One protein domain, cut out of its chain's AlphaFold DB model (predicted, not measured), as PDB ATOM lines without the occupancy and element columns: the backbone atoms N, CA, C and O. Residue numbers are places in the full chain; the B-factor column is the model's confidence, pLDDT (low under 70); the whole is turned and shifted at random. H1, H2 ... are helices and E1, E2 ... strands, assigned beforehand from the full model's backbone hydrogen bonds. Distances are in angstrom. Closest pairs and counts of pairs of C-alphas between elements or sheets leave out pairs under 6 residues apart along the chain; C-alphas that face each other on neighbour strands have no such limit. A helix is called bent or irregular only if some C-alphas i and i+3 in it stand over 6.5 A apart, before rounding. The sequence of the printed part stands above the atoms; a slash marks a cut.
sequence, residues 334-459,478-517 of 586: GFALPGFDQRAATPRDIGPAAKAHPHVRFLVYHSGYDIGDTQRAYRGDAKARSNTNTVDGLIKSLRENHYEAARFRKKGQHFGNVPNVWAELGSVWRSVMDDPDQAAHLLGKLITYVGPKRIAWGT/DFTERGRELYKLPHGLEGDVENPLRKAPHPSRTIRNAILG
ATOM      1  N   GLY A 334      15.019 -53.340   7.048       80.81
ATOM      2  CA  GLY A 334      14.559 -54.597   7.642       80.81
ATOM      3  C   GLY A 334      15.202 -55.782   6.920       80.81
ATOM      4  O   GLY A 334      15.956 -55.535   5.988       80.81
ATOM      5  N   PHE A 335      14.940 -57.017   7.355       76.12
ATOM      6  CA  PHE A 335      15.558 -58.262   6.857       76.12
ATOM      7  C   PHE A 335      17.078 -58.142   6.738       76.12
ATOM      8  O   PHE A 335      17.644 -58.025   5.655       76.12
ATOM      9  N   ALA A 336      17.771 -58.072   7.871       70.44
ATOM     10  CA  ALA A 336      19.206 -57.836   7.835       70.44
ATOM     11  C   ALA A 336      19.945 -59.072   7.289       70.44
ATOM     12  O   ALA A 336      20.085 -60.077   7.985       70.44
ATOM     13  N   LEU A 337      20.430 -58.982   6.046       70.00
ATOM     14  CA  LEU A 337      21.002 -60.130   5.337       70.00
ATOM     15  C   LEU A 337      22.264 -60.688   6.023       70.00
ATOM     16  O   LEU A 337      23.015 -59.940   6.666       70.00
ATOM     17  N   PRO A 338      22.563 -61.988   5.859       66.25
ATOM     18  CA  PRO A 338      23.813 -62.577   6.308       66.25
ATOM     19  C   PRO A 338      25.002 -61.836   5.684       66.25
ATOM     20  O   PRO A 338      25.030 -61.570   4.487       66.25
ATOM     21  N   GLY A 339      25.985 -61.469   6.508       69.25
ATOM     22  CA  GLY A 339      27.158 -60.700   6.073       69.25
ATOM     23  C   GLY A 339      26.974 -59.178   6.050       69.25
ATOM     24  O   GLY A 339      27.955 -58.466   5.851       69.25
ATOM     25  N   PHE A 340      25.767 -58.658   6.302       77.94
ATOM     26  CA  PHE A 340      25.524 -57.215   6.391       77.94
ATOM     27  C   PHE A 340      25.876 -56.670   7.782       77.94
ATOM     28  O   PHE A 340      25.714 -57.361   8.794       77.94
ATOM     29  N   ASP A 341      26.291 -55.398   7.857       81.31
ATOM     30  CA  ASP A 341      26.497 -54.698   9.132       81.31
ATOM     31  C   ASP A 341      25.154 -54.471   9.836       81.31
ATOM     32  O   ASP A 341      24.418 -53.512   9.577       81.31
ATOM     33  N   GLN A 342      24.863 -55.359  10.780       82.31
ATOM     34  CA  GLN A 342      23.619 -55.389  11.543       82.31
ATOM     35  C   GLN A 342      23.307 -54.060  12.240       82.31
ATOM     36  O   GLN A 342      22.140 -53.727  12.420       82.31
ATOM     37  N   ARG A 343      24.315 -53.247  12.591       85.62
ATOM     38  CA  ARG A 343      24.084 -51.935  13.221       85.62
ATOM     39  C   ARG A 343      23.437 -50.962  12.240       85.62
ATOM     40  O   ARG A 343      22.527 -50.226  12.619       85.62
ATOM     41  N   ALA A 344      23.909 -50.959  10.997       86.69
ATOM     42  CA  ALA A 344      23.443 -50.073   9.932       86.69
ATOM     43  C   ALA A 344      22.157 -50.566   9.248       86.69
ATOM     44  O   ALA A 344      21.481 -49.780   8.574       86.69
ATOM     45  N   ALA A 345      21.794 -51.836   9.463       86.69
ATOM     46  CA  ALA A 345      20.494 -52.379   9.079       86.69
ATOM     47  C   ALA A 345      19.359 -51.784   9.925       86.69
ATOM     48  O   ALA A 345      18.256 -51.612   9.418       86.69
ATOM     49  N   THR A 346      19.639 -51.384  11.171       90.69
ATOM     50  CA  THR A 346      18.617 -50.821  12.062       90.69
ATOM     51  C   THR A 346      18.035 -49.513  11.511       90.69
ATOM     52  O   THR A 346      18.772 -48.684  10.962       90.69
ATOM     53  N   PRO A 347      16.731 -49.246  11.718       95.19
ATOM     54  CA  PRO A 347      16.078 -48.013  11.277       95.19
ATOM     55  C   PRO A 347      16.413 -46.791  12.156       95.19
ATOM     56  O   PRO A 347      15.713 -45.781  12.089       95.19
ATOM     57  N   ARG A 348      17.449 -46.859  13.008       95.62
ATOM     58  CA  ARG A 348      17.745 -45.847  14.040       95.62
ATOM     59  C   ARG A 348      17.986 -44.447  13.491       95.62
ATOM     60  O   ARG A 348      17.632 -43.464  14.133       95.62
ATOM     61  N   ASP A 349      18.541 -44.374  12.295       96.25
ATOM     62  CA  ASP A 349      18.930 -43.162  11.580       96.25
ATOM     63  C   ASP A 349      17.795 -42.541  10.749       96.25
ATOM     64  O   ASP A 349      17.946 -41.425  10.259       96.25
ATOM     65  N   ILE A 350      16.637 -43.202  10.618       98.25
ATOM     66  CA  ILE A 350      15.519 -42.697   9.804       98.25
ATOM     67  C   ILE A 350      14.912 -41.420  10.386       98.25
ATOM     68  O   ILE A 350      14.760 -40.435   9.668       98.25
ATOM     69  N   GLY A 351      14.562 -41.416  11.673       98.06
ATOM     70  CA  GLY A 351      14.011 -40.250  12.366       98.06
ATOM     71  C   GLY A 351      14.872 -38.986  12.248       98.06
ATOM     72  O   GLY A 351      14.352 -37.963  11.790       98.06
ATOM     73  N   PRO A 352      16.168 -39.021  12.618       98.38
ATOM     74  CA  PRO A 352      17.029 -37.847  12.515       98.38
ATOM     75  C   PRO A 352      17.279 -37.434  11.056       98.38
ATOM     76  O   PRO A 352      17.150 -36.248  10.745       98.38
ATOM     77  N   ALA A 353      17.540 -38.377  10.138       98.44
ATOM     78  CA  ALA A 353      17.775 -38.056   8.727       98.44
ATOM     79  C   ALA A 353      16.541 -37.430   8.056       98.44
ATOM     80  O   ALA A 353      16.652 -36.420   7.357       98.44
ATOM     81  N   ALA A 354      15.345 -37.971   8.310       98.44
ATOM     82  CA  ALA A 354      14.105 -37.451   7.739       98.44
ATOM     83  C   ALA A 354      13.785 -36.030   8.212       98.44
ATOM     84  O   ALA A 354      13.306 -35.216   7.417       98.44
ATOM     85  N   LYS A 355      14.085 -35.729   9.480       98.31
ATOM     86  CA  LYS A 355      13.925 -34.398  10.074       98.31
ATOM     87  C   LYS A 355      14.934 -33.389   9.528       98.31
ATOM     88  O   LYS A 355      14.561 -32.245   9.282       98.31
ATOM     89  N   ALA A 356      16.187 -33.800   9.332       98.38
ATOM     90  CA  ALA A 356      17.241 -32.945   8.783       98.38
ATOM     91  C   ALA A 356      17.064 -32.673   7.276       98.38
ATOM     92  O   ALA A 356      17.399 -31.590   6.797       98.38
ATOM     93  N   HIS A 357      16.476 -33.618   6.534       98.31
ATOM     94  CA  HIS A 357      16.277 -33.533   5.085       98.31
ATOM     95  C   HIS A 357      14.784 -33.609   4.701       98.31
ATOM     96  O   HIS A 357      14.368 -34.551   4.021       98.31
ATOM     97  N   PRO A 358      13.955 -32.602   5.054       97.38
ATOM     98  CA  PRO A 358      12.501 -32.638   4.837       97.38
ATOM     99  C   PRO A 358      12.079 -32.664   3.355       97.38
ATOM    100  O   PRO A 358      10.919 -32.922   3.041       97.38
ATOM    101  N   HIS A 359      13.009 -32.387   2.439       96.62
ATOM    102  CA  HIS A 359      12.801 -32.427   0.990       96.62
ATOM    103  C   HIS A 359      12.963 -33.837   0.398       96.62
ATOM    104  O   HIS A 359      12.434 -34.089  -0.682       96.62
ATOM    105  N   VAL A 360      13.665 -34.752   1.077       98.44
ATOM    106  CA  VAL A 360      13.817 -36.150   0.643       98.44
ATOM    107  C   VAL A 360      12.634 -36.969   1.136       98.44
ATOM    108  O   VAL A 360      12.185 -36.797   2.265       98.44
ATOM    109  N   ARG A 361      12.133 -37.878   0.300       98.56
ATOM    110  CA  ARG A 361      11.059 -38.828   0.607       98.56
ATOM    111  C   ARG A 361      11.683 -40.191   0.896       98.56
ATOM    112  O   ARG A 361      12.204 -40.831  -0.011       98.56
ATOM    113  N   PHE A 362      11.634 -40.630   2.146       98.69
ATOM    114  CA  PHE A 362      12.232 -41.887   2.586       98.69
ATOM    115  C   PHE A 362      11.219 -43.024   2.476       98.69
ATOM    116  O   PHE A 362      10.161 -42.967   3.101       98.69
ATOM    117  N   LEU A 363      11.551 -44.061   1.713       98.12
ATOM    118  CA  LEU A 363      10.852 -45.342   1.717       98.12
ATOM    119  C   LEU A 363      11.673 -46.340   2.535       98.12
ATOM    120  O   LEU A 363      12.790 -46.692   2.156       98.12
ATOM    121  N   VAL A 364      11.133 -46.771   3.669       97.81
ATOM    122  CA  VAL A 364      11.805 -47.697   4.583       97.81
ATOM    123  C   VAL A 364      11.347 -49.109   4.251       97.81
ATOM    124  O   VAL A 364      10.276 -49.521   4.700       97.81
ATOM    125  N   TYR A 365      12.140 -49.821   3.449       94.44
ATOM    126  CA  TYR A 365      11.799 -51.179   3.019       94.44
ATOM    127  C   TYR A 365      11.677 -52.114   4.216       94.44
ATOM    128  O   TYR A 365      12.503 -52.071   5.138       94.44
ATOM    129  N   HIS A 366      10.615 -52.917   4.191       93.44
ATOM    130  CA  HIS A 366      10.207 -53.840   5.249       93.44
ATOM    131  C   HIS A 366       9.882 -53.182   6.598       93.44
ATOM    132  O   HIS A 366       9.815 -53.857   7.623       93.44
ATOM    133  N   SER A 367       9.692 -51.860   6.644       96.31
ATOM    134  CA  SER A 367       9.268 -51.128   7.846       96.31
ATOM    135  C   SER A 367      10.148 -51.331   9.093       96.31
ATOM    136  O   SER A 367       9.685 -51.118  10.213       96.31
ATOM    137  N   GLY A 368      11.415 -51.722   8.928       92.75
ATOM    138  CA  GLY A 368      12.313 -52.026  10.047       92.75
ATOM    139  C   GLY A 368      12.228 -53.457  10.586       92.75
ATOM    140  O   GLY A 368      12.914 -53.760  11.553       92.75
ATOM    141  N   TYR A 369      11.377 -54.314  10.020       91.50
ATOM    142  CA  TYR A 369      11.137 -55.687  10.474       91.50
ATOM    143  C   TYR A 369      12.355 -56.597  10.309       91.50
ATOM    144  O   TYR A 369      13.104 -56.451   9.351       91.50
ATOM    145  N   ASP A 370      12.498 -57.594  11.179       85.88
ATOM    146  CA  ASP A 370      13.484 -58.665  11.032       85.88
ATOM    147  C   ASP A 370      12.880 -60.013  11.421       85.88
ATOM    148  O   ASP A 370      11.832 -60.083  12.076       85.88
ATOM    149  N   ILE A 371      13.537 -61.098  11.018       75.81
ATOM    150  CA  ILE A 371      13.032 -62.451  11.257       75.81
ATOM    151  C   ILE A 371      12.877 -62.706  12.757       75.81
ATOM    152  O   ILE A 371      13.791 -62.505  13.556       75.81
ATOM    153  N   GLY A 372      11.696 -63.193  13.134       77.88
ATOM    154  CA  GLY A 372      11.340 -63.467  14.524       77.88
ATOM    155  C   GLY A 372      10.709 -62.282  15.263       77.88
ATOM    156  O   GLY A 372      10.316 -62.453  16.419       77.88
ATOM    157  N   ASP A 373      10.548 -61.112  14.634       87.44
ATOM    158  CA  ASP A 373       9.792 -59.997  15.220       87.44
ATOM    159  C   ASP A 373       8.283 -60.304  15.220       87.44
ATOM    160  O   ASP A 373       7.561 -60.027  14.263       87.44
ATOM    161  N   THR A 374       7.772 -60.877  16.312       92.69
ATOM    162  CA  THR A 374       6.328 -61.096  16.485       92.69
ATOM    163  C   THR A 374       5.596 -59.766  16.639       92.69
ATOM    164  O   THR A 374       5.812 -59.026  17.607       92.69
ATOM    165  N   GLN A 375       4.670 -59.476  15.726       96.00
ATOM    166  CA  GLN A 375       3.981 -58.190  15.733       96.00
ATOM    167  C   GLN A 375       2.946 -58.110  16.858       96.00
ATOM    168  O   GLN A 375       2.038 -58.924  16.982       96.00
ATOM    169  N   ARG A 376       3.091 -57.078  17.689       96.25
ATOM    170  CA  ARG A 376       2.168 -56.711  18.768       96.25
ATOM    171  C   ARG A 376       1.917 -55.208  18.746       96.25
ATOM    172  O   ARG A 376       2.577 -54.467  18.008       96.25
ATOM    173  N   ALA A 377       0.989 -54.749  19.585       96.94
ATOM    174  CA  ALA A 377       0.854 -53.330  19.888       96.94
ATOM    175  C   ALA A 377       2.214 -52.732  20.288       96.94
ATOM    176  O   ALA A 377       3.013 -53.392  20.955       96.94
ATOM    177  N   TYR A 378       2.466 -51.485  19.874       97.00
ATOM    178  CA  TYR A 378       3.737 -50.809  20.128       97.00
ATOM    179  C   TYR A 378       4.110 -50.896  21.609       97.00
ATOM    180  O   TYR A 378       3.342 -50.471  22.476       97.00
ATOM    181  N   ARG A 379       5.304 -51.422  21.900       95.19
ATOM    182  CA  ARG A 379       5.718 -51.755  23.276       95.19
ATOM    183  C   ARG A 379       5.941 -50.548  24.199       95.19
ATOM    184  O   ARG A 379       6.179 -50.733  25.392       95.19
ATOM    185  N   GLY A 380       5.867 -49.333  23.654       96.12
ATOM    186  CA  GLY A 380       6.058 -48.071  24.364       96.12
ATOM    187  C   GLY A 380       7.517 -47.612  24.402       96.12
ATOM    188  O   GLY A 380       8.448 -48.409  24.283       96.12
ATOM    189  N   ASP A 381       7.716 -46.308  24.611       95.12
ATOM    190  CA  ASP A 381       9.029 -45.655  24.488       95.12
ATOM    191  C   ASP A 381      10.079 -46.156  25.483       95.12
ATOM    192  O   ASP A 381      11.269 -46.054  25.192       95.12
ATOM    193  N   ALA A 382       9.648 -46.682  26.635       95.44
ATOM    194  CA  ALA A 382      10.529 -47.231  27.666       95.44
ATOM    195  C   ALA A 382      11.102 -48.611  27.298       95.44
ATOM    196  O   ALA A 382      12.135 -49.007  27.828       95.44
ATOM    197  N   LYS A 383      10.427 -49.358  26.412       95.31
ATOM    198  CA  LYS A 383      10.816 -50.724  26.017       95.31
ATOM    199  C   LYS A 383      11.320 -50.802  24.577       95.31
ATOM    200  O   LYS A 383      12.099 -51.692  24.244       95.31
ATOM    201  N   ALA A 384      10.846 -49.918  23.702       95.69
ATOM    202  CA  ALA A 384      11.276 -49.858  22.312       95.69
ATOM    203  C   ALA A 384      12.667 -49.232  22.196       95.69
ATOM    204  O   ALA A 384      12.998 -48.283  22.907       95.69
ATOM    205  N   ARG A 385      13.468 -49.748  21.263       95.12
ATOM    206  CA  ARG A 385      14.822 -49.270  20.980       95.12
ATOM    207  C   ARG A 385      14.976 -49.090  19.477       95.12
ATOM    208  O   ARG A 385      14.686 -50.017  18.726       95.12
ATOM    209  N   SER A 386      15.410 -47.913  19.042       94.56
ATOM    210  CA  SER A 386      15.547 -47.583  17.621       94.56
ATOM    211  C   SER A 386      16.679 -48.351  16.939       94.56
ATOM    212  O   SER A 386      16.574 -48.686  15.765       94.56
ATOM    213  N   ASN A 387      17.712 -48.726  17.695       91.38
ATOM    214  CA  ASN A 387      18.827 -49.573  17.261       91.38
ATOM    215  C   ASN A 387      18.502 -51.079  17.258       91.38
ATOM    216  O   ASN A 387      19.388 -51.908  17.458       91.38
ATOM    217  N   THR A 388      17.234 -51.439  17.072       89.06
ATOM    218  CA  THR A 388      16.817 -52.828  16.859       89.06
ATOM    219  C   THR A 388      16.135 -52.937  15.507       89.06
ATOM    220  O   THR A 388      15.395 -52.030  15.127       89.06
ATOM    221  N   ASN A 389      16.354 -54.049  14.809       82.00
ATOM    222  CA  ASN A 389      15.651 -54.371  13.570       82.00
ATOM    223  C   ASN A 389      14.244 -54.879  13.922       82.00
ATOM    224  O   ASN A 389      13.959 -56.070  13.925       82.00
ATOM    225  N   THR A 390      13.381 -53.970  14.367       92.56
ATOM    226  CA  THR A 390      11.960 -54.261  14.571       92.56
ATOM    227  C   THR A 390      11.127 -53.122  14.010       92.56
ATOM    228  O   THR A 390      11.585 -51.974  13.943       92.56
ATOM    229  N   VAL A 391       9.857 -53.390  13.706       97.00
ATOM    230  CA  VAL A 391       8.927 -52.314  13.318       97.00
ATOM    231  C   VAL A 391       8.775 -51.285  14.449       97.00
ATOM    232  O   VAL A 391       8.647 -50.080  14.219       97.00
ATOM    233  N   ASP A 392       8.874 -51.739  15.702       97.44
ATOM    234  CA  ASP A 392       8.914 -50.856  16.871       97.44
ATOM    235  C   ASP A 392      10.182 -49.987  16.902       97.44
ATOM    236  O   ASP A 392      10.138 -48.878  17.436       97.44
ATOM    237  N   GLY A 393      11.289 -50.451  16.317       97.06
ATOM    238  CA  GLY A 393      12.525 -49.691  16.135       97.06
ATOM    239  C   GLY A 393      12.340 -48.499  15.197       97.06
ATOM    240  O   GLY A 393      12.734 -47.386  15.551       97.06
ATOM    241  N   LEU A 394      11.650 -48.685  14.064       98.12
ATOM    242  CA  LEU A 394      11.301 -47.582  13.157       98.12
ATOM    243  C   LEU A 394      10.412 -46.550  13.864       98.12
ATOM    244  O   LEU A 394      10.690 -45.350  13.837       98.12
ATOM    245  N   ILE A 395       9.370 -47.019  14.556       98.44
ATOM    246  CA  ILE A 395       8.482 -46.147  15.337       98.44
ATOM    247  C   ILE A 395       9.276 -45.397  16.413       98.44
ATOM    248  O   ILE A 395       9.093 -44.193  16.589       98.44
ATOM    249  N   LYS A 396      10.176 -46.085  17.122       98.25
ATOM    250  CA  LYS A 396      11.015 -45.483  18.159       98.25
ATOM    251  C   LYS A 396      11.945 -44.412  17.590       98.25
ATOM    252  O   LYS A 396      11.999 -43.337  18.178       98.25
ATOM    253  N   SER A 397      12.593 -44.663  16.449       98.25
ATOM    254  CA  SER A 397      13.459 -43.682  15.771       98.25
ATOM    255  C   SER A 397      12.700 -42.390  15.452       98.25
ATOM    256  O   SER A 397      13.180 -41.292  15.729       98.25
ATOM    257  N   LEU A 398      11.464 -42.488  14.953       98.44
ATOM    258  CA  LEU A 398      10.627 -41.309  14.703       98.44
ATOM    259  C   LEU A 398      10.254 -40.579  16.003       98.44
ATOM    260  O   LEU A 398      10.374 -39.356  16.085       98.44
ATOM    261  N   ARG A 399       9.819 -41.319  17.028       97.62
ATOM    262  CA  ARG A 399       9.316 -40.753  18.292       97.62
ATOM    263  C   ARG A 399      10.395 -40.071  19.126       97.62
ATOM    264  O   ARG A 399      10.155 -38.993  19.667       97.62
ATOM    265  N   GLU A 400      11.581 -40.669  19.221       97.19
ATOM    266  CA  GLU A 400      12.700 -40.090  19.980       97.19
ATOM    267  C   GLU A 400      13.244 -38.807  19.335       97.19
ATOM    268  O   GLU A 400      13.804 -37.963  20.026       97.19
ATOM    269  N   ASN A 401      12.981 -38.606  18.040       97.62
ATOM    270  CA  ASN A 401      13.328 -37.392  17.300       97.62
ATOM    271  C   ASN A 401      12.169 -36.380  17.189       97.62
ATOM    272  O   ASN A 401      12.311 -35.342  16.526       97.62
ATOM    273  N   HIS A 402      11.039 -36.651  17.856       96.88
ATOM    274  CA  HIS A 402       9.799 -35.865  17.794       96.88
ATOM    275  C   HIS A 402       9.273 -35.684  16.364       96.88
ATOM    276  O   HIS A 402       8.835 -34.598  15.978       96.88
ATOM    277  N   TYR A 403       9.373 -36.745  15.567       97.56
ATOM    278  CA  TYR A 403       9.042 -36.762  14.147       97.56
ATOM    279  C   TYR A 403       7.939 -37.779  13.810       97.56
ATOM    280  O   TYR A 403       7.712 -38.099  12.647       97.56
ATOM    281  N   GLU A 404       7.229 -38.291  14.816       96.00
ATOM    282  CA  GLU A 404       6.106 -39.215  14.662       96.00
ATOM    283  C   GLU A 404       4.824 -38.536  14.153       96.00
ATOM    284  O   GLU A 404       4.589 -37.345  14.368       96.00
ATOM    285  N   ALA A 405       3.927 -39.322  13.552       97.44
ATOM    286  CA  ALA A 405       2.690 -38.844  12.931       97.44
ATOM    287  C   ALA A 405       1.841 -37.928  13.828       97.44
ATOM    288  O   ALA A 405       1.286 -36.933  13.360       97.44
ATOM    289  N   ALA A 406       1.762 -38.225  15.130       95.25
ATOM    290  CA  ALA A 406       0.958 -37.469  16.092       95.25
ATOM    291  C   ALA A 406       1.369 -35.986  16.218       95.25
ATOM    292  O   ALA A 406       0.534 -35.160  16.606       95.25
ATOM    293  N   ARG A 407       2.618 -35.642  15.867       96.19
ATOM    294  CA  ARG A 407       3.146 -34.265  15.852       96.19
ATOM    295  C   ARG A 407       2.645 -33.448  14.666       96.19
ATOM    296  O   ARG A 407       2.604 -32.228  14.748       96.19
ATOM    297  N   PHE A 408       2.208 -34.117  13.603       96.62
ATOM    298  CA  PHE A 408       1.799 -33.506  12.337       96.62
ATOM    299  C   PHE A 408       0.291 -33.634  12.089       96.62
ATOM    300  O   PHE A 408      -0.173 -33.718  10.951       96.62
ATOM    301  N   ARG A 409      -0.498 -33.676  13.167       95.06
ATOM    302  CA  ARG A 409      -1.963 -33.663  13.093       95.06
ATOM    303  C   ARG A 409      -2.454 -32.271  12.721       95.06
ATOM    304  O   ARG A 409      -2.081 -31.290  13.363       95.06
ATOM    305  N   LYS A 410      -3.337 -32.178  11.726       91.62
ATOM    306  CA  LYS A 410      -4.067 -30.929  11.468       91.62
ATOM    307  C   LYS A 410      -5.113 -30.714  12.565       91.62
ATOM    308  O   LYS A 410      -5.603 -31.671  13.167       91.62
ATOM    309  N   LYS A 411      -5.485 -29.455  12.817       88.75
ATOM    310  CA  LYS A 411      -6.536 -29.110  13.788       88.75
ATOM    311  C   LYS A 411      -7.822 -29.882  13.460       88.75
ATOM    312  O   LYS A 411      -8.297 -29.835  12.331       88.75
ATOM    313  N   GLY A 412      -8.360 -30.599  14.448       85.12
ATOM    314  CA  GLY A 412      -9.560 -31.430  14.291       85.12
ATOM    315  C   GLY A 412      -9.323 -32.838  13.727       85.12
ATOM    316  O   GLY A 412     -10.290 -33.573  13.553       85.12
ATOM    317  N   GLN A 413      -8.075 -33.244  13.458       89.06
ATOM    318  CA  GLN A 413      -7.742 -34.612  13.043       89.06
ATOM    319  C   GLN A 413      -7.168 -35.435  14.202       89.06
ATOM    320  O   GLN A 413      -6.317 -34.970  14.961       89.06
ATOM    321  N   HIS A 414      -7.604 -36.692  14.308       89.44
ATOM    322  CA  HIS A 414      -7.078 -37.642  15.295       89.44
ATOM    323  C   HIS A 414      -5.778 -38.310  14.844       89.44
ATOM    324  O   HIS A 414      -4.906 -38.563  15.676       89.44
ATOM    325  N   PHE A 415      -5.636 -38.536  13.537       95.75
ATOM    326  CA  PHE A 415      -4.458 -39.121  12.905       95.75
ATOM    327  C   PHE A 415      -3.654 -38.038  12.189       95.75
ATOM    328  O   PHE A 415      -4.220 -37.103  11.624       95.75
ATOM    329  N   GLY A 416      -2.331 -38.153  12.244       96.94
ATOM    330  CA  GLY A 416      -1.414 -37.311  11.483       96.94
ATOM    331  C   GLY A 416      -0.605 -38.166  10.520       96.94
ATOM    332  O   GLY A 416      -0.836 -39.367  10.405       96.94
ATOM    333  N   ASN A 417       0.341 -37.554   9.821       97.94
ATOM    334  CA  ASN A 417       1.216 -38.259   8.892       97.94
ATOM    335  C   ASN A 417       2.627 -37.709   9.040       97.94
ATOM    336  O   ASN A 417       2.804 -36.492   8.981       97.94
ATOM    337  N   VAL A 418       3.618 -38.587   9.201       97.75
ATOM    338  CA  VAL A 418       5.028 -38.178   9.147       97.75
ATOM    339  C   VAL A 418       5.264 -37.453   7.815       97.75
ATOM    340  O   VAL A 418       4.774 -37.935   6.795       97.75
ATOM    341  N   PRO A 419       5.961 -36.305   7.756       97.50
ATOM    342  CA  PRO A 419       5.980 -35.482   6.548       97.50
ATOM    343  C   PRO A 419       6.496 -36.227   5.315       97.50
ATOM    344  O   PRO A 419       5.867 -36.160   4.256       97.50
ATOM    345  N   ASN A 420       7.580 -36.986   5.482       98.31
ATOM    346  CA  ASN A 420       8.394 -37.501   4.385       98.31
ATOM    347  C   ASN A 420       8.959 -38.921   4.606       98.31
ATOM    348  O   ASN A 420       9.956 -39.268   3.978       98.31
ATOM    349  N   VAL A 421       8.338 -39.750   5.454       98.69
ATOM    350  CA  VAL A 421       8.741 -41.155   5.677       98.69
ATOM    351  C   VAL A 421       7.573 -42.082   5.383       98.69
ATOM    352  O   VAL A 421       6.491 -41.874   5.926       98.69
ATOM    353  N   TRP A 422       7.799 -43.105   4.565       98.62
ATOM    354  CA  TRP A 422       6.860 -44.183   4.281       98.62
ATOM    355  C   TRP A 422       7.401 -45.502   4.827       98.62
ATOM    356  O   TRP A 422       8.536 -45.881   4.543       98.62
ATOM    357  N   ALA A 423       6.563 -46.196   5.588       98.44
ATOM    358  CA  ALA A 423       6.772 -47.572   6.002       98.44
ATOM    359  C   ALA A 423       6.331 -48.492   4.857       98.44
ATOM    360  O   ALA A 423       5.153 -48.518   4.499       98.44
ATOM    361  N   GLU A 424       7.279 -49.168   4.223       97.50
ATOM    362  CA  GLU A 424       7.014 -50.069   3.105       97.50
ATOM    363  C   GLU A 424       6.816 -51.503   3.641       97.50
ATOM    364  O   GLU A 424       7.452 -51.902   4.625       97.50
ATOM    365  N   LEU A 425       5.841 -52.226   3.080       95.19
ATOM    366  CA  LEU A 425       5.364 -53.502   3.616       95.19
ATOM    367  C   LEU A 425       6.166 -54.734   3.169       95.19
ATOM    368  O   LEU A 425       6.302 -55.649   3.973       95.19
ATOM    369  N   GLY A 426       6.682 -54.781   1.946       88.44
ATOM    370  CA  GLY A 426       7.541 -55.820   1.374       88.44
ATOM    371  C   GLY A 426       7.341 -57.223   1.952       88.44
ATOM    372  O   GLY A 426       6.231 -57.712   2.182       88.44
ATOM    373  N   SER A 427       8.464 -57.842   2.297       85.50
ATOM    374  CA  SER A 427       8.517 -59.139   2.974       85.50
ATOM    375  C   SER A 427       7.937 -59.137   4.400       85.50
ATOM    376  O   SER A 427       7.613 -60.214   4.908       85.50
ATOM    377  N   VAL A 428       7.741 -57.977   5.063       90.62
ATOM    378  CA  VAL A 428       7.104 -57.967   6.400       90.62
ATOM    379  C   VAL A 428       5.635 -58.351   6.304       90.62
ATOM    380  O   VAL A 428       5.177 -59.149   7.116       90.62
ATOM    381  N   TRP A 429       4.906 -57.873   5.292       93.50
ATOM    382  CA  TRP A 429       3.513 -58.275   5.090       93.50
ATOM    383  C   TRP A 429       3.389 -59.778   4.847       93.50
ATOM    384  O   TRP A 429       2.635 -60.457   5.545       93.50
ATOM    385  N   ARG A 430       4.209 -60.317   3.941       87.19
ATOM    386  CA  ARG A 430       4.282 -61.759   3.685       87.19
ATOM    387  C   ARG A 430       4.569 -62.576   4.948       87.19
ATOM    388  O   ARG A 430       4.021 -63.662   5.099       87.19
ATOM    389  N   SER A 431       5.405 -62.055   5.846       86.06
ATOM    390  CA  SER A 431       5.810 -62.752   7.074       86.06
ATOM    391  C   SER A 431       4.750 -62.764   8.173       86.06
ATOM    392  O   SER A 431       4.904 -63.523   9.124       86.06
ATOM    393  N   VAL A 432       3.721 -61.913   8.086       91.81
ATOM    394  CA  VAL A 432       2.691 -61.795   9.134       91.81
ATOM    395  C   VAL A 432       1.291 -62.138   8.647       91.81
ATOM    396  O   VAL A 432       0.396 -62.319   9.464       91.81
ATOM    397  N   MET A 433       1.061 -62.209   7.332       91.44
ATOM    398  CA  MET A 433      -0.280 -62.430   6.784       91.44
ATOM    399  C   MET A 433      -0.842 -63.837   7.067       91.44
ATOM    400  O   MET A 433      -2.033 -64.062   6.877       91.44
ATOM    401  N   ASP A 434      -0.045 -64.789   7.549       89.56
ATOM    402  CA  ASP A 434      -0.549 -66.082   8.031       89.56
ATOM    403  C   ASP A 434      -1.155 -66.009   9.451       89.56
ATOM    404  O   ASP A 434      -1.677 -67.003   9.961       89.56
ATOM    405  N   ASP A 435      -1.082 -64.848  10.105       94.44
ATOM    406  CA  ASP A 435      -1.623 -64.584  11.436       94.44
ATOM    407  C   ASP A 435      -2.398 -63.248  11.441       94.44
ATOM    408  O   ASP A 435      -1.796 -62.164  11.433       94.44
ATOM    409  N   PRO A 436      -3.743 -63.286  11.468       95.31
ATOM    410  CA  PRO A 436      -4.548 -62.074  11.377       95.31
ATOM    411  C   PRO A 436      -4.331 -61.099  12.551       95.31
ATOM    412  O   PRO A 436      -4.496 -59.890  12.370       95.31
ATOM    413  N   ASP A 437      -3.903 -61.556  13.731       97.12
ATOM    414  CA  ASP A 437      -3.628 -60.659  14.861       97.12
ATOM    415  C   ASP A 437      -2.303 -59.920  14.694       97.12
ATOM    416  O   ASP A 437      -2.212 -58.719  14.971       97.12
ATOM    417  N   GLN A 438      -1.281 -60.597  14.174       97.25
ATOM    418  CA  GLN A 438      -0.021 -59.944  13.829       97.25
ATOM    419  C   GLN A 438      -0.201 -58.945  12.681       97.25
ATOM    420  O   GLN A 438       0.314 -57.825  12.768       97.25
ATOM    421  N   ALA A 439      -0.989 -59.293  11.657       97.69
ATOM    422  CA  ALA A 439      -1.361 -58.379  10.578       97.69
ATOM    423  C   ALA A 439      -2.093 -57.129  11.112       97.69
ATOM    424  O   ALA A 439      -1.723 -55.998  10.773       97.69
ATOM    425  N   ALA A 440      -3.061 -57.311  12.021       98.25
ATOM    426  CA  ALA A 440      -3.755 -56.210  12.689       98.25
ATOM    427  C   ALA A 440      -2.791 -55.317  13.469       98.25
ATOM    428  O   ALA A 440      -2.852 -54.087  13.379       98.25
ATOM    429  N   HIS A 441      -1.868 -55.922  14.216       98.50
ATOM    430  CA  HIS A 441      -0.914 -55.170  15.007       98.50
ATOM    431  C   HIS A 441       0.091 -54.392  14.159       98.50
ATOM    432  O   HIS A 441       0.357 -53.229  14.482       98.50
ATOM    433  N   LEU A 442       0.607 -54.990  13.080       98.56
ATOM    434  CA  LEU A 442       1.491 -54.343  12.110       98.56
ATOM    435  C   LEU A 442       0.823 -53.111  11.493       98.56
ATOM    436  O   LEU A 442       1.326 -51.994  11.632       98.56
ATOM    437  N   LEU A 443      -0.329 -53.300  10.844       98.75
ATOM    438  CA  LEU A 443      -1.021 -52.215  10.153       98.75
ATOM    439  C   LEU A 443      -1.504 -51.156  11.146       98.75
ATOM    440  O   LEU A 443      -1.274 -49.965  10.941       98.75
ATOM    441  N   GLY A 444      -2.101 -51.571  12.265       98.50
ATOM    442  CA  GLY A 444      -2.635 -50.663  13.275       98.50
ATOM    443  C   GLY A 444      -1.573 -49.733  13.862       98.50
ATOM    444  O   GLY A 444      -1.794 -48.519  13.970       98.50
ATOM    445  N   LYS A 445      -0.381 -50.254  14.192       97.88
ATOM    446  CA  LYS A 445       0.700 -49.411  14.727       97.88
ATOM    447  C   LYS A 445       1.326 -48.521  13.653       97.88
ATOM    448  O   LYS A 445       1.570 -47.350  13.934       97.88
ATOM    449  N   LEU A 446       1.513 -49.003  12.424       98.69
ATOM    450  CA  LEU A 446       2.015 -48.159  11.336       98.69
ATOM    451  C   LEU A 446       1.044 -47.008  11.018       98.69
ATOM    452  O   LEU A 446       1.474 -45.855  10.937       98.69
ATOM    453  N   ILE A 447      -0.268 -47.274  10.958       98.62
ATOM    454  CA  ILE A 447      -1.301 -46.240  10.759       98.62
ATOM    455  C   ILE A 447      -1.263 -45.212  11.897       98.62
ATOM    456  O   ILE A 447      -1.378 -44.010  11.657       98.62
ATOM    457  N   THR A 448      -1.070 -45.669  13.136       97.62
ATOM    458  CA  THR A 448      -1.065 -44.806  14.327       97.62
ATOM    459  C   THR A 448       0.179 -43.917  14.410       97.62
ATOM    460  O   THR A 448       0.069 -42.728  14.719       97.62
ATOM    461  N   TYR A 449       1.367 -44.480  14.175       98.06
ATOM    462  CA  TYR A 449       2.640 -43.816  14.481       98.06
ATOM    463  C   TYR A 449       3.358 -43.233  13.259       98.06
ATOM    464  O   TYR A 449       4.101 -42.261  13.415       98.06
ATOM    465  N   VAL A 450       3.121 -43.775  12.061       98.50
ATOM    466  CA  VAL A 450       3.689 -43.278  10.792       98.50
ATOM    467  C   VAL A 450       2.633 -42.508   9.988       98.50
ATOM    468  O   VAL A 450       2.901 -41.420   9.471       98.50
ATOM    469  N   GLY A 451       1.398 -43.006   9.980       98.31
ATOM    470  CA  GLY A 451       0.227 -42.320   9.437       98.31
ATOM    471  C   GLY A 451      -0.453 -43.091   8.302       98.31
ATOM    472  O   GLY A 451       0.218 -43.794   7.541       98.31
ATOM    473  N   PRO A 452      -1.779 -42.935   8.123       98.12
ATOM    474  CA  PRO A 452      -2.546 -43.657   7.104       98.12
ATOM    475  C   PRO A 452      -2.086 -43.364   5.667       98.12
ATOM    476  O   PRO A 452      -2.276 -44.198   4.785       98.12
ATOM    477  N   LYS A 453      -1.443 -42.212   5.422       98.12
ATOM    478  CA  LYS A 453      -0.910 -41.813   4.107       98.12
ATOM    479  C   LYS A 453       0.566 -42.161   3.902       98.12
ATOM    480  O   LYS A 453       1.207 -41.620   2.994       98.12
ATOM    481  N   ARG A 454       1.143 -42.947   4.812       98.44
ATOM    482  CA  ARG A 454       2.587 -43.198   4.927       98.44
ATOM    483  C   ARG A 454       2.924 -44.677   5.043       98.44
ATOM    484  O   ARG A 454       3.982 -45.037   5.545       98.44
ATOM    485  N   ILE A 455       2.036 -45.524   4.546       98.62
ATOM    486  CA  ILE A 455       2.290 -46.951   4.375       98.62
ATOM    487  C   ILE A 455       2.290 -47.221   2.876       98.62
ATOM    488  O   ILE A 455       1.340 -46.826   2.197       98.62
ATOM    489  N   ALA A 456       3.363 -47.813   2.367       98.19
ATOM    490  CA  ALA A 456       3.542 -48.114   0.954       98.19
ATOM    491  C   ALA A 456       3.459 -49.624   0.714       98.19
ATOM    492  O   ALA A 456       4.045 -50.407   1.461       98.19
ATOM    493  N   TRP A 457       2.739 -50.013  -0.335       98.00
ATOM    494  CA  TRP A 457       2.749 -51.380  -0.827       98.00
ATOM    495  C   TRP A 457       4.029 -51.662  -1.598       98.00
ATOM    496  O   TRP A 457       4.368 -50.965  -2.552       98.00
ATOM    497  N   GLY A 458       4.688 -52.727  -1.202       93.56
ATOM    498  CA  GLY A 458       5.635 -53.458  -2.011       93.56
ATOM    499  C   GLY A 458       5.610 -54.894  -1.525       93.56
ATOM    500  O   GLY A 458       5.015 -55.204  -0.486       93.56
ATOM    501  N   THR A 459       6.149 -55.789  -2.330       88.38
ATOM    502  CA  THR A 459       5.958 -57.228  -2.104       88.38
ATOM    503  C   THR A 459       7.269 -57.981  -2.008       88.38
ATOM    504  O   THR A 459       7.275 -59.126  -1.564       88.38
ATOM    505  N   ASP A 478      -9.591 -57.685   7.651       92.69
ATOM    506  CA  ASP A 478     -10.405 -56.717   8.379       92.69
ATOM    507  C   ASP A 478     -10.027 -56.708   9.862       92.69
ATOM    508  O   ASP A 478      -9.657 -57.725  10.448       92.69
ATOM    509  N   PHE A 479     -10.131 -55.535  10.481       95.31
ATOM    510  CA  PHE A 479      -9.994 -55.416  11.925       95.31
ATOM    511  C   PHE A 479     -11.274 -55.918  12.588       95.31
ATOM    512  O   PHE A 479     -12.370 -55.474  12.235       95.31
ATOM    513  N   THR A 480     -11.138 -56.766  13.607       94.81
ATOM    514  CA  THR A 480     -12.254 -57.083  14.509       94.81
ATOM    515  C   THR A 480     -12.680 -55.830  15.279       94.81
ATOM    516  O   THR A 480     -11.947 -54.839  15.327       94.81
ATOM    517  N   GLU A 481     -13.828 -55.869  15.958       95.25
ATOM    518  CA  GLU A 481     -14.250 -54.784  16.856       95.25
ATOM    519  C   GLU A 481     -13.142 -54.402  17.849       95.25
ATOM    520  O   GLU A 481     -12.783 -53.230  17.968       95.25
ATOM    521  N   ARG A 482     -12.488 -55.400  18.453       96.88
ATOM    522  CA  ARG A 482     -11.391 -55.173  19.394       96.88
ATOM    523  C   ARG A 482     -10.168 -54.523  18.744       96.88
ATOM    524  O   ARG A 482      -9.540 -53.653  19.352       96.88
ATOM    525  N   GLY A 483      -9.825 -54.915  17.516       97.44
ATOM    526  CA  GLY A 483      -8.765 -54.277  16.731       97.44
ATOM    527  C   GLY A 483      -9.085 -52.819  16.390       97.44
ATOM    528  O   GLY A 483      -8.239 -51.936  16.563       97.44
ATOM    529  N   ARG A 484     -10.327 -52.553  15.971       97.56
ATOM    530  CA  ARG A 484     -10.834 -51.207  15.661       97.56
ATOM    531  C   ARG A 484     -10.800 -50.298  16.884       97.56
ATOM    532  O   ARG A 484     -10.345 -49.160  16.771       97.56
ATOM    533  N   GLU A 485     -11.218 -50.791  18.047       97.94
ATOM    534  CA  GLU A 485     -11.135 -50.065  19.320       97.94
ATOM    535  C   GLU A 485      -9.689 -49.734  19.698       97.94
ATOM    536  O   GLU A 485      -9.371 -48.573  19.972       97.94
ATOM    537  N   LEU A 486      -8.803 -50.740  19.676       97.88
ATOM    538  CA  LEU A 486      -7.407 -50.599  20.093       97.88
ATOM    539  C   LEU A 486      -6.683 -49.504  19.299       97.88
ATOM    540  O   LEU A 486      -5.971 -48.682  19.877       97.88
ATOM    541  N   TYR A 487      -6.888 -49.480  17.982       97.75
ATOM    542  CA  TYR A 487      -6.226 -48.538  17.077       97.75
ATOM    543  C   TYR A 487      -7.070 -47.313  16.718       97.75
ATOM    544  O   TYR A 487      -6.601 -46.451  15.975       97.75
ATOM    545  N   LYS A 488      -8.283 -47.187  17.271       97.19
ATOM    546  CA  LYS A 488      -9.232 -46.094  16.994       97.19
ATOM    547  C   LYS A 488      -9.573 -45.971  15.502       97.19
ATOM    548  O   LYS A 488      -9.632 -44.870  14.957       97.19
ATOM    549  N   LEU A 489      -9.798 -47.111  14.856       97.25
ATOM    550  CA  LEU A 489     -10.154 -47.246  13.444       97.25
ATOM    551  C   LEU A 489     -11.585 -47.797  13.329       97.25
ATOM    552  O   LEU A 489     -11.747 -48.976  13.038       97.25
ATOM    553  N   PRO A 490     -12.643 -46.990  13.550       96.75
ATOM    554  CA  PRO A 490     -14.027 -47.485  13.622       96.75
ATOM    555  C   PRO A 490     -14.509 -48.186  12.342       96.75
ATOM    556  O   PRO A 490     -15.431 -48.995  12.392       96.75
ATOM    557  N   HIS A 491     -13.872 -47.907  11.203       96.56
ATOM    558  CA  HIS A 491     -14.159 -48.531   9.909       96.56
ATOM    559  C   HIS A 491     -13.016 -49.430   9.407       96.56
ATOM    560  O   HIS A 491     -12.974 -49.752   8.224       96.56
ATOM    561  N   GLY A 492     -12.065 -49.801  10.273       96.62
ATOM    562  CA  GLY A 492     -10.894 -50.589   9.883       96.62
ATOM    563  C   GLY A 492     -10.143 -49.953   8.709       96.62
ATOM    564  O   GLY A 492      -9.888 -48.746   8.706       96.62
ATOM    565  N   LEU A 493      -9.821 -50.757   7.691       97.19
ATOM    566  CA  LEU A 493      -9.172 -50.273   6.468       97.19
ATOM    567  C   LEU A 493     -10.134 -49.602   5.466       97.19
ATOM    568  O   LEU A 493      -9.664 -48.973   4.517       97.19
ATOM    569  N   GLU A 494     -11.449 -49.667   5.694       96.69
ATOM    570  CA  GLU A 494     -12.481 -48.995   4.883       96.69
ATOM    571  C   GLU A 494     -12.736 -47.538   5.319       96.69
ATOM    572  O   GLU A 494     -13.566 -46.825   4.743       96.69
ATOM    573  N   GLY A 495     -12.024 -47.073   6.351       97.69
ATOM    574  CA  GLY A 495     -12.004 -45.665   6.741       97.69
ATOM    575  C   GLY A 495     -11.377 -44.774   5.664       97.69
ATOM    576  O   GLY A 495     -10.571 -45.230   4.856       97.69
ATOM    577  N   ASP A 496     -11.734 -43.491   5.653       97.94
ATOM    578  CA  ASP A 496     -11.128 -42.493   4.767       97.94
ATOM    579  C   ASP A 496      -9.656 -42.278   5.143       97.94
ATOM    580  O   ASP A 496      -9.342 -41.924   6.278       97.94
ATOM    581  N   VAL A 497      -8.741 -42.419   4.188       97.06
ATOM    582  CA  VAL A 497      -7.302 -42.221   4.398       97.06
ATOM    583  C   VAL A 497      -6.958 -40.817   4.925       97.06
ATOM    584  O   VAL A 497      -5.995 -40.651   5.674       97.06
ATOM    585  N   GLU A 498      -7.751 -39.792   4.591       95.06
ATOM    586  CA  GLU A 498      -7.543 -38.435   5.124       95.06
ATOM    587  C   GLU A 498      -8.116 -38.250   6.536       95.06
ATOM    588  O   GLU A 498      -7.676 -37.361   7.273       95.06
ATOM    589  N   ASN A 499      -9.117 -39.049   6.912       95.00
ATOM    590  CA  ASN A 499      -9.721 -39.038   8.240       95.00
ATOM    591  C   ASN A 499     -10.261 -40.434   8.602       95.00
ATOM    592  O   ASN A 499     -11.455 -40.688   8.411       95.00
ATOM    593  N   PRO A 500      -9.419 -41.310   9.187       96.50
ATOM    594  CA  PRO A 500      -9.772 -42.706   9.468       96.50
ATOM    595  C   PRO A 500     -11.006 -42.925  10.355       96.50
ATOM    596  O   PRO A 500     -11.532 -44.032  10.425       96.50
ATOM    597  N   LEU A 501     -11.486 -41.878  11.035       95.69
ATOM    598  CA  LEU A 501     -12.696 -41.932  11.856       95.69
ATOM    599  C   LEU A 501     -14.000 -41.899  11.054       95.69
ATOM    600  O   LEU A 501     -15.068 -42.061  11.634       95.69
ATOM    601  N   ARG A 502     -13.936 -41.637   9.747       96.00
ATOM    602  CA  ARG A 502     -15.098 -41.602   8.857       96.00
ATOM    603  C   ARG A 502     -14.986 -42.716   7.835       96.00
ATOM    604  O   ARG A 502     -13.886 -43.051   7.409       96.00
ATOM    605  N   LYS A 503     -16.124 -43.252   7.400       97.31
ATOM    606  CA  LYS A 503     -16.172 -44.154   6.250       97.31
ATOM    607  C   LYS A 503     -15.654 -43.421   5.011       97.31
ATOM    608  O   LYS A 503     -15.987 -42.250   4.813       97.31
ATOM    609  N   ALA A 504     -14.857 -44.097   4.188       97.50
ATOM    610  CA  ALA A 504     -14.385 -43.512   2.941       97.50
ATOM    611  C   ALA A 504     -15.574 -43.123   2.035       97.50
ATOM    612  O   ALA A 504     -16.491 -43.927   1.857       97.50
ATOM    613  N   PRO A 505     -15.574 -41.915   1.435       97.00
ATOM    614  CA  PRO A 505     -16.647 -41.489   0.533       97.00
ATOM    615  C   PRO A 505     -16.636 -42.246  -0.804       97.00
ATOM    616  O   PRO A 505     -17.645 -42.290  -1.498       97.00
ATOM    617  N   HIS A 506     -15.494 -42.829  -1.173       95.69
ATOM    618  CA  HIS A 506     -15.304 -43.627  -2.381       95.69
ATOM    619  C   HIS A 506     -14.241 -44.707  -2.112       95.69
ATOM    620  O   HIS A 506     -13.317 -44.434  -1.342       95.69
ATOM    621  N   PRO A 507     -14.291 -45.893  -2.751       94.56
ATOM    622  CA  PRO A 507     -13.282 -46.937  -2.568       94.56
ATOM    623  C   PRO A 507     -11.835 -46.456  -2.737       94.56
ATOM    624  O   PRO A 507     -10.979 -46.791  -1.931       94.56
ATOM    625  N   SER A 508     -11.546 -45.581  -3.706       95.38
ATOM    626  CA  SER A 508     -10.198 -45.004  -3.907       95.38
ATOM    627  C   SER A 508      -9.649 -44.207  -2.713       95.38
ATOM    628  O   SER A 508      -8.462 -43.885  -2.680       95.38
ATOM    629  N   ARG A 509     -10.506 -43.865  -1.747       97.06
ATOM    630  CA  ARG A 509     -10.170 -43.126  -0.528       97.06
ATOM    631  C   ARG A 509     -10.043 -44.015   0.704       97.06
ATOM    632  O   ARG A 509      -9.751 -43.480   1.769       97.06
ATOM    633  N   THR A 510     -10.249 -45.325   0.592       98.38
ATOM    634  CA  THR A 510     -10.052 -46.238   1.724       98.38
ATOM    635  C   THR A 510      -8.576 -46.305   2.107       98.38
ATOM    636  O   THR A 510      -7.693 -46.175   1.252       98.38
ATOM    637  N   ILE A 511      -8.284 -46.537   3.387       98.69
ATOM    638  CA  ILE A 511      -6.913 -46.806   3.848       98.69
ATOM    639  C   ILE A 511      -6.344 -48.027   3.111       98.69
ATOM    640  O   ILE A 511      -5.174 -48.017   2.741       98.69
ATOM    641  N   ARG A 512      -7.168 -49.041   2.823       98.00
ATOM    642  CA  ARG A 512      -6.765 -50.225   2.049       98.00
ATOM    643  C   ARG A 512      -6.189 -49.862   0.676       98.00
ATOM    644  O   ARG A 512      -5.055 -50.218   0.371       98.00
ATOM    645  N   ASN A 513      -6.938 -49.100  -0.122       97.75
ATOM    646  CA  ASN A 513      -6.498 -48.671  -1.454       97.75
ATOM    647  C   ASN A 513      -5.370 -47.638  -1.396       97.75
ATOM    648  O   ASN A 513      -4.553 -47.539  -2.315       97.75
ATOM    649  N   ALA A 514      -5.294 -46.884  -0.300       98.38
ATOM    650  CA  ALA A 514      -4.151 -46.040  -0.018       98.38
ATOM    651  C   ALA A 514      -2.868 -46.865   0.148       98.38
ATOM    652  O   ALA A 514      -1.880 -46.571  -0.525       98.38
ATOM    653  N   ILE A 515      -2.905 -47.916   0.975       98.62
ATOM    654  CA  ILE A 515      -1.781 -48.833   1.191       98.62
ATOM    655  C   ILE A 515      -1.378 -49.494  -0.125       98.62
ATOM    656  O   ILE A 515      -0.227 -49.329  -0.516       98.62
ATOM    657  N   LEU A 516      -2.321 -50.141  -0.828       98.06
ATOM    658  CA  LEU A 516      -2.082 -50.931  -2.052       98.06
ATOM    659  C   LEU A 516      -1.342 -50.179  -3.168       98.06
ATOM    660  O   LEU A 516      -0.711 -50.808  -4.012       98.06
ATOM    661  N   GLY A 517      -1.372 -48.846  -3.181       97.31
ATOM    662  CA  GLY A 517      -0.486 -48.114  -4.081       97.31
ATOM    663  C   GLY A 517      -0.664 -46.609  -4.126       97.31
ATOM    664  O   GLY A 517       0.277 -45.909  -4.497       97.31
TER     665      GLY A 517
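AT A GLANCE: This is residues 334 to 459 and 478 to 517 of the 586 residues of the protein "Amidohydro-rel domain-containing protein" of Actinobacteria bacterium (UniProt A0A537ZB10). Helix H6 runs through the middle of a body rich in loops, with a small parallel sheet of two strands, E1 and E2, and the helix pair H2 and H3 toward one end of the long axis, and H7, E3 and H8 toward the other. H2 and H3 run side by side, H2 packs on E1, and H1 is farthest out beyond H2. The printed part has 166 residues, with eight named helices and three named strands in the order H1 H2 E1 H3 H4 E2 H5 H6 H7 E3 H8. Named elements hold 77 residues, under half, and the class is mostly helix. The whole is compact, with a radius of gyration of the C-alphas of 14.9 A, and spans 47 by 36 by 30 A.

HOW THE PARTS SIT: E1, residues 361 to 365, and E2, residues 421 to 424, are parallel neighbours, with 27 degrees between their directions. N 422 and O 362, at 2.8 A, and N 364 and O 422, at 2.9 A, are within hydrogen-bond range. Residues 423 to 424 of E2 also pair, parallel, with residues 455 to 456. With H3, residues 391 to 400, and H4, residues 405 to 408, these strands form a strand-helix-strand unit, two parallel neighbour strands with helices between them along the chain; its crossover is right-handed. The closest C-alphas of H2, residues 347 to 356, and E1 are those of Ala 354 and Phe 362, 7.1 A apart. H2 and H3 touch, closest at the C-alphas of Gly 351 and Leu 398, 4.2 A apart, and run the same way at a tilt of 36 degrees, only just steep. The hub is H6, residues 436 to 449, which touches four helices. H3 and H6 only just touch, with 3 pairs of C-alphas within 8 A, the closest Ile 395 and Tyr 449 at 6.3 A. H6 touches H4 with residues 448 to 449 alone, closest at the C-alphas of Ala 405 and Tyr 449, 5.2 A apart. H5, residues 426 to 432, and H6 touch only at the corner, and only just, with 3 pairs; the closest C-alphas are Val 432 and Ala 439, 5.5 A apart. H7, residues 481 to 487, touches H6, closest at the C-alphas of Gly 444 and Tyr 487, 5.6 A apart, at a shallow tilt of 34 degrees, only just short of steep. E3, residues 499 to 503, pairs with no named strand; its closest C-alpha to H8, residues 511 to 517, is Pro 500, 7.5 A from Ile 511. H8 touches no helix, and H1, residues 342 to 345, and H2 meet only through their link. In H3, H6 and H7 every O i to N i+4 pair is within hydrogen-bond range; the figures are 4 of 6 in H2, 2 of 3 in H5 and 2 of 3 in H8, while H1 and H4 are too short for such a pair.

IN THESE COORDINATES: H1 begins at C-alpha 342 (23.619, -55.389, 11.543). H2 is 15.3 A long and only just irregular, with C-alphas 348 and 351 6.9 A apart. E1 measures 12.6 A, H3 14.4 A and E2 9.4 A. H6, the longest helix, measures 19.9 A from C-alpha 436 (-4.548, -62.074, 11.377) to C-alpha 449. H8 ends at C-alpha 517 (-0.486, -48.114, -4.081).

THE WHOLE: The C-alphas farthest apart, those of Gly 339 and Pro 505, are 48.2 A apart. Residues 460 to 477 are not printed, and C-alphas 459 and 478 are 19.4 A apart across the cut. The links E1 to H3, H4 to E2 and H7 to E3 are long. Mean pLDDT of the printed part is 94.3; residues 338 to 339 are under 70.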